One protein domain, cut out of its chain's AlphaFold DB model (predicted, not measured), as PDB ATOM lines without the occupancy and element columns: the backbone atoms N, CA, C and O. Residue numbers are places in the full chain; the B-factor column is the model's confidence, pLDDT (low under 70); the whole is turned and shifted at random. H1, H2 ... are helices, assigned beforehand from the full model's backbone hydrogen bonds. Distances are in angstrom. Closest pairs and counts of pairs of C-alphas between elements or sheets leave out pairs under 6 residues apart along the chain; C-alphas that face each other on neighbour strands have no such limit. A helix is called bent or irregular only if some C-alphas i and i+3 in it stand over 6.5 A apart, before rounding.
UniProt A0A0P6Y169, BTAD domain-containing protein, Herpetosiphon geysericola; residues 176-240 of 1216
ATOM      1  N   ASP A 176      94.831  85.868 125.485       86.69
ATOM      2  CA  ASP A 176      94.058  84.648 125.272       86.69
ATOM      3  C   ASP A 176      94.985  83.552 124.714       86.69
ATOM      4  O   ASP A 176      95.201  83.467 123.498       86.69
ATOM      5  N   PRO A 177      95.580  82.723 125.598       86.62
ATOM      6  CA  PRO A 177      96.524  81.674 125.217       86.62
ATOM      7  C   PRO A 177      95.968  80.610 124.275       86.62
ATOM      8  O   PRO A 177      96.779  79.881 123.698       86.62
ATOM      9  N   PHE A 178      94.642  80.511 124.143       88.75
ATOM     10  CA  PHE A 178      93.951  79.508 123.334       88.75
ATOM     11  C   PHE A 178      93.370  80.089 122.036       88.75
ATOM     12  O   PHE A 178      92.800  79.340 121.243       88.75
ATOM     13  N   ASP A 179      93.539  81.391 121.778       89.69
ATOM     14  CA  ASP A 179      93.044  82.029 120.558       89.69
ATOM     15  C   ASP A 179      93.872  81.606 119.330       89.69
ATOM     16  O   ASP A 179      95.013  82.032 119.094       89.69
ATOM     17  N   GLU A 180      93.271  80.742 118.517       92.50
ATOM     18  CA  GLU A 180      93.882  80.199 117.306       92.50
ATOM     19  C   GLU A 180      94.057  81.246 116.194       92.50
ATOM     20  O   GLU A 180      94.961  81.117 115.364       92.50
ATOM     21  N   GLN A 181      93.252  82.317 116.179       92.19
ATOM     22  CA  GLN A 181      93.378  83.403 115.200       92.19
ATOM     23  C   GLN A 181      94.600  84.275 115.501       92.19
ATOM     24  O   GLN A 181      95.309  84.680 114.572       92.19
ATOM     25  N   ALA A 182      94.904  84.502 116.782       92.06
ATOM     26  CA  ALA A 182      96.146  85.146 117.199       92.06
ATOM     27  C   ALA A 182      97.369  84.329 116.747       92.06
ATOM     28  O   ALA A 182      98.284  84.871 116.118       92.06
ATOM     29  N   ALA A 183      97.353  83.011 116.983       91.19
ATOM     30  CA  ALA A 183      98.413  82.096 116.553       91.19
ATOM     31  C   ALA A 183      98.589  82.089 115.024       91.19
ATOM     32  O   ALA A 183      99.710  82.198 114.519       91.19
ATOM     33  N   MET A 184      97.483  82.040 114.275       93.75
ATOM     34  CA  MET A 184      97.502  82.085 112.815       93.75
ATOM     35  C   MET A 184      98.087  83.406 112.292       93.75
ATOM     36  O   MET A 184      98.861  83.409 111.332       93.75
ATOM     37  N   LEU A 185      97.759  84.538 112.918       93.50
ATOM     38  CA  LEU A 185      98.293  85.840 112.521       93.50
ATOM     39  C   LEU A 185      99.787  85.976 112.852       93.50
ATOM     40  O   LEU A 185     100.532  86.506 112.026       93.50
ATOM     41  N   ILE A 186     100.252  85.436 113.986       93.56
ATOM     42  CA  ILE A 186     101.686  85.314 114.306       93.56
ATOM     43  C   ILE A 186     102.392  84.498 113.221       93.56
ATOM     44  O   ILE A 186     103.398  84.951 112.675       93.56
ATOM     45  N   MET A 187     101.840  83.337 112.849       92.62
ATOM     46  CA  MET A 187     102.389  82.500 111.780       92.62
ATOM     47  C   MET A 187     102.499  83.273 110.463       92.62
ATOM     48  O   MET A 187     103.572  83.302 109.862       92.62
ATOM     49  N   ARG A 188     101.435  83.969 110.044       91.94
ATOM     50  CA  ARG A 188     101.430  84.788 108.821       91.94
ATOM     51  C   ARG A 188     102.445  85.930 108.872       91.94
ATOM     52  O   ARG A 188     103.177  86.118 107.907       91.94
ATOM     53  N   CYS A 189     102.550  86.647 109.992       87.00
ATOM     54  CA  CYS A 189     103.553  87.702 110.164       87.00
ATOM     55  C   CYS A 189     104.978  87.144 110.057       87.00
ATOM     56  O   CYS A 189     105.818  87.719 109.367       87.00
ATOM     57  N   GLN A 190     105.254  86.003 110.695       86.62
ATOM     58  CA  GLN A 190     106.564  85.355 110.628       86.62
ATOM     59  C   GLN A 190     106.891  84.873 109.206       86.62
ATOM     60  O   GLN A 190     108.036  85.007 108.780       86.62
ATOM     61  N   ILE A 191     105.908  84.387 108.436       84.00
ATOM     62  CA  ILE A 191     106.081  84.060 107.008       84.00
ATOM     63  C   ILE A 191     106.419  85.315 106.196       84.00
ATOM     64  O   ILE A 191     107.408  85.307 105.464       84.00
ATOM     65  N   SER A 192     105.651  86.399 106.357       82.62
ATOM     66  CA  SER A 192     105.881  87.677 105.668       82.62
ATOM     67  C   SER A 192     107.240  88.302 106.008       82.62
ATOM     68  O   SER A 192     107.832  88.983 105.179       82.62
ATOM     69  N   LEU A 193     107.777  88.015 107.198       75.75
ATOM     70  CA  LEU A 193     109.121  88.404 107.638       75.75
ATOM     71  C   LEU A 193     110.223  87.402 107.232       75.75
ATOM     72  O   LEU A 193     111.372  87.553 107.648       75.75
ATOM     73  N   GLY A 194     109.896  86.354 106.466       65.88
ATOM     74  CA  GLY A 194     110.840  85.335 105.992       65.88
ATOM     75  C   GLY A 194     111.259  84.291 107.039       65.88
ATOM     76  O   GLY A 194     112.143  83.473 106.779       65.88
ATOM     77  N   ARG A 195     110.625  84.271 108.214       79.81
ATOM     78  CA  ARG A 195     110.978  83.470 109.400       79.81
ATOM     79  C   ARG A 195     110.044  82.273 109.589       79.81
ATOM     80  O   ARG A 195     109.516  82.038 110.672       79.81
ATOM     81  N   ALA A 196     109.871  81.467 108.548       73.44
ATOM     82  CA  ALA A 196     108.917  80.354 108.552       73.44
ATOM     83  C   ALA A 196     109.147  79.301 109.672       73.44
ATOM     84  O   ALA A 196     108.196  78.665 110.111       73.44
ATOM     85  N   HIS A 197     110.368  79.165 110.209       65.44
ATOM     86  CA  HIS A 197     110.639  78.243 111.321       65.44
ATOM     87  C   HIS A 197     109.992  78.729 112.626       65.44
ATOM     88  O   HIS A 197     109.461  77.926 113.384       65.44
ATOM     89  N   LEU A 198     109.977  80.047 112.864       73.56
ATOM     90  CA  LEU A 198     109.302  80.640 114.020       73.56
ATOM     91  C   LEU A 198     107.781  80.526 113.900       73.56
ATOM     92  O   LEU A 198     107.106  80.399 114.916       73.56
ATOM     93  N   ALA A 199     107.245  80.501 112.678       79.88
ATOM     94  CA  ALA A 199     105.830  80.216 112.458       79.88
ATOM     95  C   ALA A 199     105.467  78.784 112.897       79.88
ATOM     96  O   ALA A 199     104.481  78.589 113.599       79.88
ATOM     97  N   LEU A 200     106.294  77.783 112.573       79.25
ATOM     98  CA  LEU A 200     106.064  76.403 113.026       79.25
ATOM     99  C   LEU A 200     106.263  76.221 114.534       79.25
ATOM    100  O   LEU A 200     105.566  75.421 115.151       79.25
ATOM    101  N   VAL A 201     107.181  76.972 115.146       76.50
ATOM    102  CA  VAL A 201     107.309  77.016 116.612       76.50
ATOM    103  C   VAL A 201     106.029  77.567 117.248       76.50
ATOM    104  O   VAL A 201     105.538  76.991 118.216       76.50
ATOM    105  N   ALA A 202     105.455  78.636 116.683       82.06
ATOM    106  CA  ALA A 202     104.186  79.188 117.149       82.06
ATOM    107  C   ALA A 202     103.030  78.179 117.009       82.06
ATOM    108  O   ALA A 202     102.245  78.037 117.943       82.06
ATOM    109  N   TYR A 203     102.977  77.431 115.898       89.81
ATOM    110  CA  TYR A 203     102.006  76.352 115.677       89.81
ATOM    111  C   TYR A 203     102.110  75.234 116.724       89.81
ATOM    112  O   TYR A 203     101.131  74.923 117.395       89.81
ATOM    113  N   HIS A 204     103.297  74.656 116.931       86.00
ATOM    114  CA  HIS A 204     103.449  73.587 117.924       86.00
ATOM    115  C   HIS A 204     103.108  74.070 119.337       86.00
ATOM    116  O   HIS A 204     102.449  73.354 120.084       86.00
ATOM    117  N   SER A 205     103.479  75.308 119.680       84.62
ATOM    118  CA  SER A 205     103.179  75.885 120.991       84.62
ATOM    119  C   SER A 205     101.678  76.046 121.259       84.62
ATOM    120  O   SER A 205     101.257  75.904 122.409       84.62
ATOM    121  N   ILE A 206     100.868  76.362 120.241       90.06
ATOM    122  CA  ILE A 206      99.408  76.434 120.403       90.06
ATOM    123  C   ILE A 206      98.782  75.033 120.407       90.06
ATOM    124  O   ILE A 206      97.923  74.769 121.240       90.06
ATOM    125  N   CYS A 207      99.266  74.098 119.581       86.00
ATOM    126  CA  CYS A 207      98.796  72.709 119.593       86.00
ATOM    127  C   CYS A 207      99.047  72.011 120.932       86.00
ATOM    128  O   CYS A 207      98.157  71.335 121.439       86.00
ATOM    129  N   GLU A 208     100.236  72.184 121.520       85.38
ATOM    130  CA  GLU A 208     100.563  71.626 122.836       85.38
ATOM    131  C   GLU A 208      99.620  72.164 123.916       85.38
ATOM    132  O   GLU A 208      99.095  71.372 124.692       85.38
ATOM    133  N   ARG A 209      99.345  73.476 123.917       86.38
ATOM    134  CA  ARG A 209      98.426  74.116 124.872       86.38
ATOM    135  C   ARG A 209      96.976  73.658 124.701       86.38
ATOM    136  O   ARG A 209      96.325  73.320 125.685       86.38
ATOM    137  N   LEU A 210      96.469  73.608 123.466       88.06
ATOM    138  CA  LEU A 210      95.114  73.116 123.179       88.06
ATOM    139  C   LEU A 210      94.951  71.647 123.594       88.06
ATOM    140  O   LEU A 210      93.933  71.281 124.182       88.06
ATOM    141  N   ALA A 211      95.970  70.820 123.348       83.12
ATOM    142  CA  ALA A 211      95.953  69.409 123.707       83.12
ATOM    143  C   ALA A 211      96.092  69.173 125.221       83.12
ATOM    144  O   ALA A 211      95.399  68.305 125.754       83.12
ATOM    145  N   SER A 212      96.966  69.913 125.916       81.69
ATOM    146  CA  SER A 212      97.213  69.721 127.351       81.69
ATOM    147  C   SER A 212      96.079  70.242 128.228       81.69
ATOM    148  O   SER A 212      95.716  69.573 129.195       81.69
ATOM    149  N   ASP A 213      95.516  71.405 127.887       84.69
ATOM    150  CA  ASP A 213      94.640  72.148 128.800       84.69
ATOM    151  C   ASP A 213      93.156  72.047 128.412       84.69
ATOM    152  O   ASP A 213      92.292  72.079 129.290       84.69
ATOM    153  N   LEU A 214      92.845  71.889 127.117       84.38
ATOM    154  CA  LEU A 214      91.467  71.815 126.604       84.38
ATOM    155  C   LEU A 214      91.106  70.454 125.983       84.38
ATOM    156  O   LEU A 214      89.922  70.149 125.840       84.38
ATOM    157  N   GLY A 215      92.092  69.622 125.631       81.25
ATOM    158  CA  GLY A 215      91.873  68.310 125.010       81.25
ATOM    159  C   GLY A 215      91.221  68.374 123.623       81.25
ATOM    160  O   GLY A 215      90.555  67.419 123.222       81.25
ATOM    161  N   VAL A 216      91.375  69.495 122.911       87.38
ATOM    162  CA  VAL A 216      90.794  69.732 121.579       87.38
ATOM    163  C   VAL A 216      91.877  69.789 120.504       87.38
ATOM    164  O   VAL A 216      93.018  70.169 120.770       87.38
ATOM    165  N   GLU A 217      91.518  69.404 119.281       83.00
ATOM    166  CA  GLU A 217      92.394  69.530 118.113       83.00
ATOM    167  C   GLU A 217      92.359  70.962 117.545       83.00
ATOM    168  O   GLU A 217      91.315  71.616 117.623       83.00
ATOM    169  N   PRO A 218      93.473  71.452 116.961       87.88
ATOM    170  CA  PRO A 218      93.531  72.772 116.339       87.88
ATOM    171  C   PRO A 218      92.614  72.877 115.112       87.88
ATOM    172  O   PRO A 218      92.407  71.908 114.378       87.88
ATOM    173  N   MET A 219      92.115  74.080 114.829       89.62
ATOM    174  CA  MET A 219      91.256  74.354 113.684       89.62
ATOM    175  C   MET A 219      91.912  73.966 112.351       89.62
ATOM    176  O   MET A 219      93.123  74.100 112.145       89.62
ATOM    177  N   ALA A 220      91.080  73.525 111.403       83.62
ATOM    178  CA  ALA A 220      91.534  73.057 110.095       83.62
ATOM    179  C   ALA A 220      92.332  74.126 109.326       83.62
ATOM    180  O   ALA A 220      93.289  73.789 108.642       83.62
ATOM    181  N   GLU A 221      91.983  75.408 109.465       82.62
ATOM    182  CA  GLU A 221      92.687  76.522 108.812       82.62
ATOM    183  C   GLU A 221      94.099  76.741 109.378       82.62
ATOM    184  O   GLU A 221      95.040  76.978 108.618       82.62
ATOM    185  N   LEU A 222      94.264  76.615 110.698       86.62
ATOM    186  CA  LEU A 222      95.553  76.724 111.385       86.62
ATOM    187  C   LEU A 222      96.459  75.539 111.027       86.62
ATOM    188  O   LEU A 222      97.634  75.730 110.710       86.62
ATOM    189  N   THR A 223      95.892  74.330 111.011       86.00
ATOM    190  CA  THR A 223      96.591  73.108 110.591       86.00
ATOM    191  C   THR A 223      96.962  73.161 109.111       86.00
ATOM    192  O   THR A 223      98.109  72.898 108.776       86.00
ATOM    193  N   ALA A 224      96.062  73.605 108.231       79.38
ATOM    194  CA  ALA A 224      96.351  73.776 106.808       79.38
ATOM    195  C   ALA A 224      97.449  74.823 106.561       79.38
ATOM    196  O   ALA A 224      98.310  74.619 105.709       79.38
ATOM    197  N   LEU A 225      97.467  75.923 107.327       80.62
ATOM    198  CA  LEU A 225      98.552  76.900 107.259       80.62
ATOM    199  C   LEU A 225      99.878  76.290 107.738       80.62
ATOM    200  O   LEU A 225     100.907  76.508 107.106       80.62
ATOM    201  N   ALA A 226      99.877  75.513 108.822       70.56
ATOM    202  CA  ALA A 226     101.074  74.821 109.293       70.56
ATOM    203  C   ALA A 226     101.567  73.780 108.283       70.56
ATOM    204  O   ALA A 226     102.755  73.746 107.990       70.56
ATOM    205  N   GLU A 227     100.673  72.991 107.692       77.75
ATOM    206  CA  GLU A 227     100.981  72.040 106.623       77.75
ATOM    207  C   GLU A 227     101.525  72.749 105.382       77.75
ATOM    208  O   GLU A 227     102.501  72.283 104.799       77.75
ATOM    209  N   GLN A 228     100.969  73.908 105.017       74.94
ATOM    210  CA  GLN A 228     101.489  74.747 103.941       74.94
ATOM    211  C   GLN A 228     102.893  75.262 104.275       74.94
ATOM    212  O   GLN A 228     103.783  75.177 103.435       74.94
ATOM    213  N   ILE A 229     103.135  75.739 105.499       71.06
ATOM    214  CA  ILE A 229     104.455  76.212 105.938       71.06
ATOM    215  C   ILE A 229     105.451  75.059 106.027       71.06
ATOM    216  O   ILE A 229     106.593  75.229 105.623       71.06
ATOM    217  N   VAL A 230     105.064  73.886 106.533       56.69
ATOM    218  CA  VAL A 230     105.907  72.682 106.559       56.69
ATOM    219  C   VAL A 230     106.206  72.244 105.137       56.69
ATOM    220  O   VAL A 230     107.359  71.930 104.848       56.69
ATOM    221  N   ALA A 231     105.226  72.269 104.234       51.53
ATOM    222  CA  ALA A 231     105.448  72.026 102.820       51.53
ATOM    223  C   ALA A 231     106.432  73.060 102.256       51.53
ATOM    224  O   ALA A 231     107.377  72.657 101.590       51.53
ATOM    225  N   GLU A 232     106.288  74.354 102.577       49.81
ATOM    226  CA  GLU A 232     107.130  75.480 102.126       49.81
ATOM    227  C   GLU A 232     108.538  75.520 102.756       49.81
ATOM    228  O   GLU A 232     109.514  75.932 102.128       49.81
ATOM    229  N   GLN A 233     108.698  75.046 103.986       47.22
ATOM    230  CA  GLN A 233     109.979  74.907 104.680       47.22
ATOM    231  C   GLN A 233     110.703  73.641 104.254       47.22
ATOM    232  O   GLN A 233     111.905  73.682 104.003       47.22
ATOM    233  N   SER A 234     109.966  72.543 104.093       39.56
ATOM    234  CA  SER A 234     110.448  71.369 103.374       39.56
ATOM    235  C   SER A 234     110.802  71.775 101.948       39.56
ATOM    236  O   SER A 234     111.818  71.302 101.447       39.56
ATOM    237  N   LEU A 235     110.074  72.735 101.348       38.78
ATOM    238  CA  LEU A 235     110.409  73.352 100.068       38.78
ATOM    239  C   LEU A 235     111.756  74.085 100.097       38.78
ATOM    240  O   LEU A 235     112.621  73.804  99.271       38.78
ATOM    241  N   ARG A 236     112.005  74.927 101.097       37.56
ATOM    242  CA  ARG A 236     113.274  75.660 101.257       37.56
ATOM    243  C   ARG A 236     114.451  74.830 101.783       37.56
ATOM    244  O   ARG A 236     115.591  75.233 101.605       37.56
ATOM    245  N   GLN A 237     114.215  73.698 102.440       37.50
ATOM    246  CA  GLN A 237     115.276  72.757 102.823       37.50
ATOM    247  C   GLN A 237     115.600  71.772 101.696       37.50
ATOM    248  O   GLN A 237     116.707  71.243 101.645       37.50
ATOM    249  N   THR A 238     114.678  71.544 100.759       38.44
ATOM    250  CA  THR A 238     114.900  70.662  99.601       38.44
ATOM    251  C   THR A 238     115.188  71.404  98.296       38.44
ATOM    252  O   THR A 238     115.435  70.743  97.285       38.44
ATOM    253  N   THR A 239     115.328  72.736  98.313       38.09
ATOM    254  CA  THR A 239     116.236  73.439  97.382       38.09
ATOM    255  C   THR A 239     117.683  72.939  97.535       38.09
ATOM    256  O   THR A 239     118.482  73.104  96.620       38.09
ATOM    257  N   LEU A 240     117.995  72.200  98.618       40.56
ATOM    258  CA  LEU A 240     119.199  71.372  98.772       40.56
ATOM    259  C   LEU A 240     119.051  69.886  98.326       40.56
ATOM    260  O   LEU A 240     119.851  69.036  98.715       40.56
TER     261      LEU A 240
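Overview. This is residues 176 to 240 of the 1216 residues of the protein "BTAD domain-containing protein" of Herpetosiphon geysericola (UniProt A0A0P6Y169). Three helices make a small up-and-down bundle: H1 and H2 lie side by side as a helical hairpin, and H3 folds back beside them to complete a triangle of helices. H2 and H3 form a V that is wide at their own link, residues 215 to 219, and closes toward the beginning of H2, while H1 meets both of them. The printed part has 65 residues with three named helices, H1, H2 and H3 in that order along the chain, and no named strand; the class is all helix. The whole is compact, with a radius of gyration of the C-alphas of 12.0 A, and its outline is a rod with spans of 39 by 18 by 16 A.

Arrangement. Going along the printed part from Asp 176, you come first to H1, residues 180 to 192, then to H2, residues 196 to 214, and last to H3, residues 220 to 238; together they are a bundle of three helices, up and down, which means that each runs against the one before it. Look first at H1 and H2, which touch with 18 pairs of C-alphas within 8 A. Their closest C-alphas are those of Met 187 and Ala 199, 4.2 A apart. The two run opposite ways at a shallow tilt of 11 degrees and are a helical hairpin, with centres 11.5 A apart. Next follow H2 into H3, a second helical hairpin, in which the two helices run opposite ways at a steep tilt of 36 degrees, only just past shallow. They touch with 10 pairs of C-alphas within 8 A, and H2 does so with residues 196 to 203 alone. The closest C-alphas of H2 and H3 are those of Leu 200 and Ala 226, 6.4 A apart. Then turn to H1 and H3, which touch through residues 180 to 184 of H1 and residues 222 to 225 of H3 alone. Their closest C-alphas are those of Met 184 and Leu 222, 5.9 A apart, and the two run the same way at a shallow tilt of 25 degrees. Check the backbone O and N atoms inside the helices: in H1, H2 and H3 every O i to N i+4 pair is within hydrogen-bond range.

Along the chain. Find C-alpha 180 at (93.882, 80.199, 117.306), where H1 begins; from there it runs through residues 180 to 192 and measures 18.3 A from first to last C-alpha. After residues 193 to 195, find C-alpha 196 at (108.917, 80.354, 108.552), where H2 begins. Its residues 196 to 214 measure 26.5 A from first to last C-alpha. After residues 215 to 219, H3 takes residues 220 to 238, 25.7 A from first to last C-alpha, and ends at C-alpha 238 at (114.900, 70.662, 99.601). None of the three helices is bent.

Size, cuts and confidence. The two C-alphas farthest apart are those of Leu 214, the last residue of H2, and Leu 240, the last printed residue, at 39.3 A. From the first printed C-alpha, Asp 176, to the last, Leu 240, the distance is 38.9 A. The printed part has no cut, and the links from H1 to H2 and from H2 to H3 are both tight, with 3 and 5 residues. In the B-factor column the mean pLDDT of the printed part is 77.0. Look for values under 70 at residue 194, at residue 197 and at residues 230 to 240, of which 230 to 238 belong to H3; the mean is 90 for H1, 82 for H2 and 63 for H3.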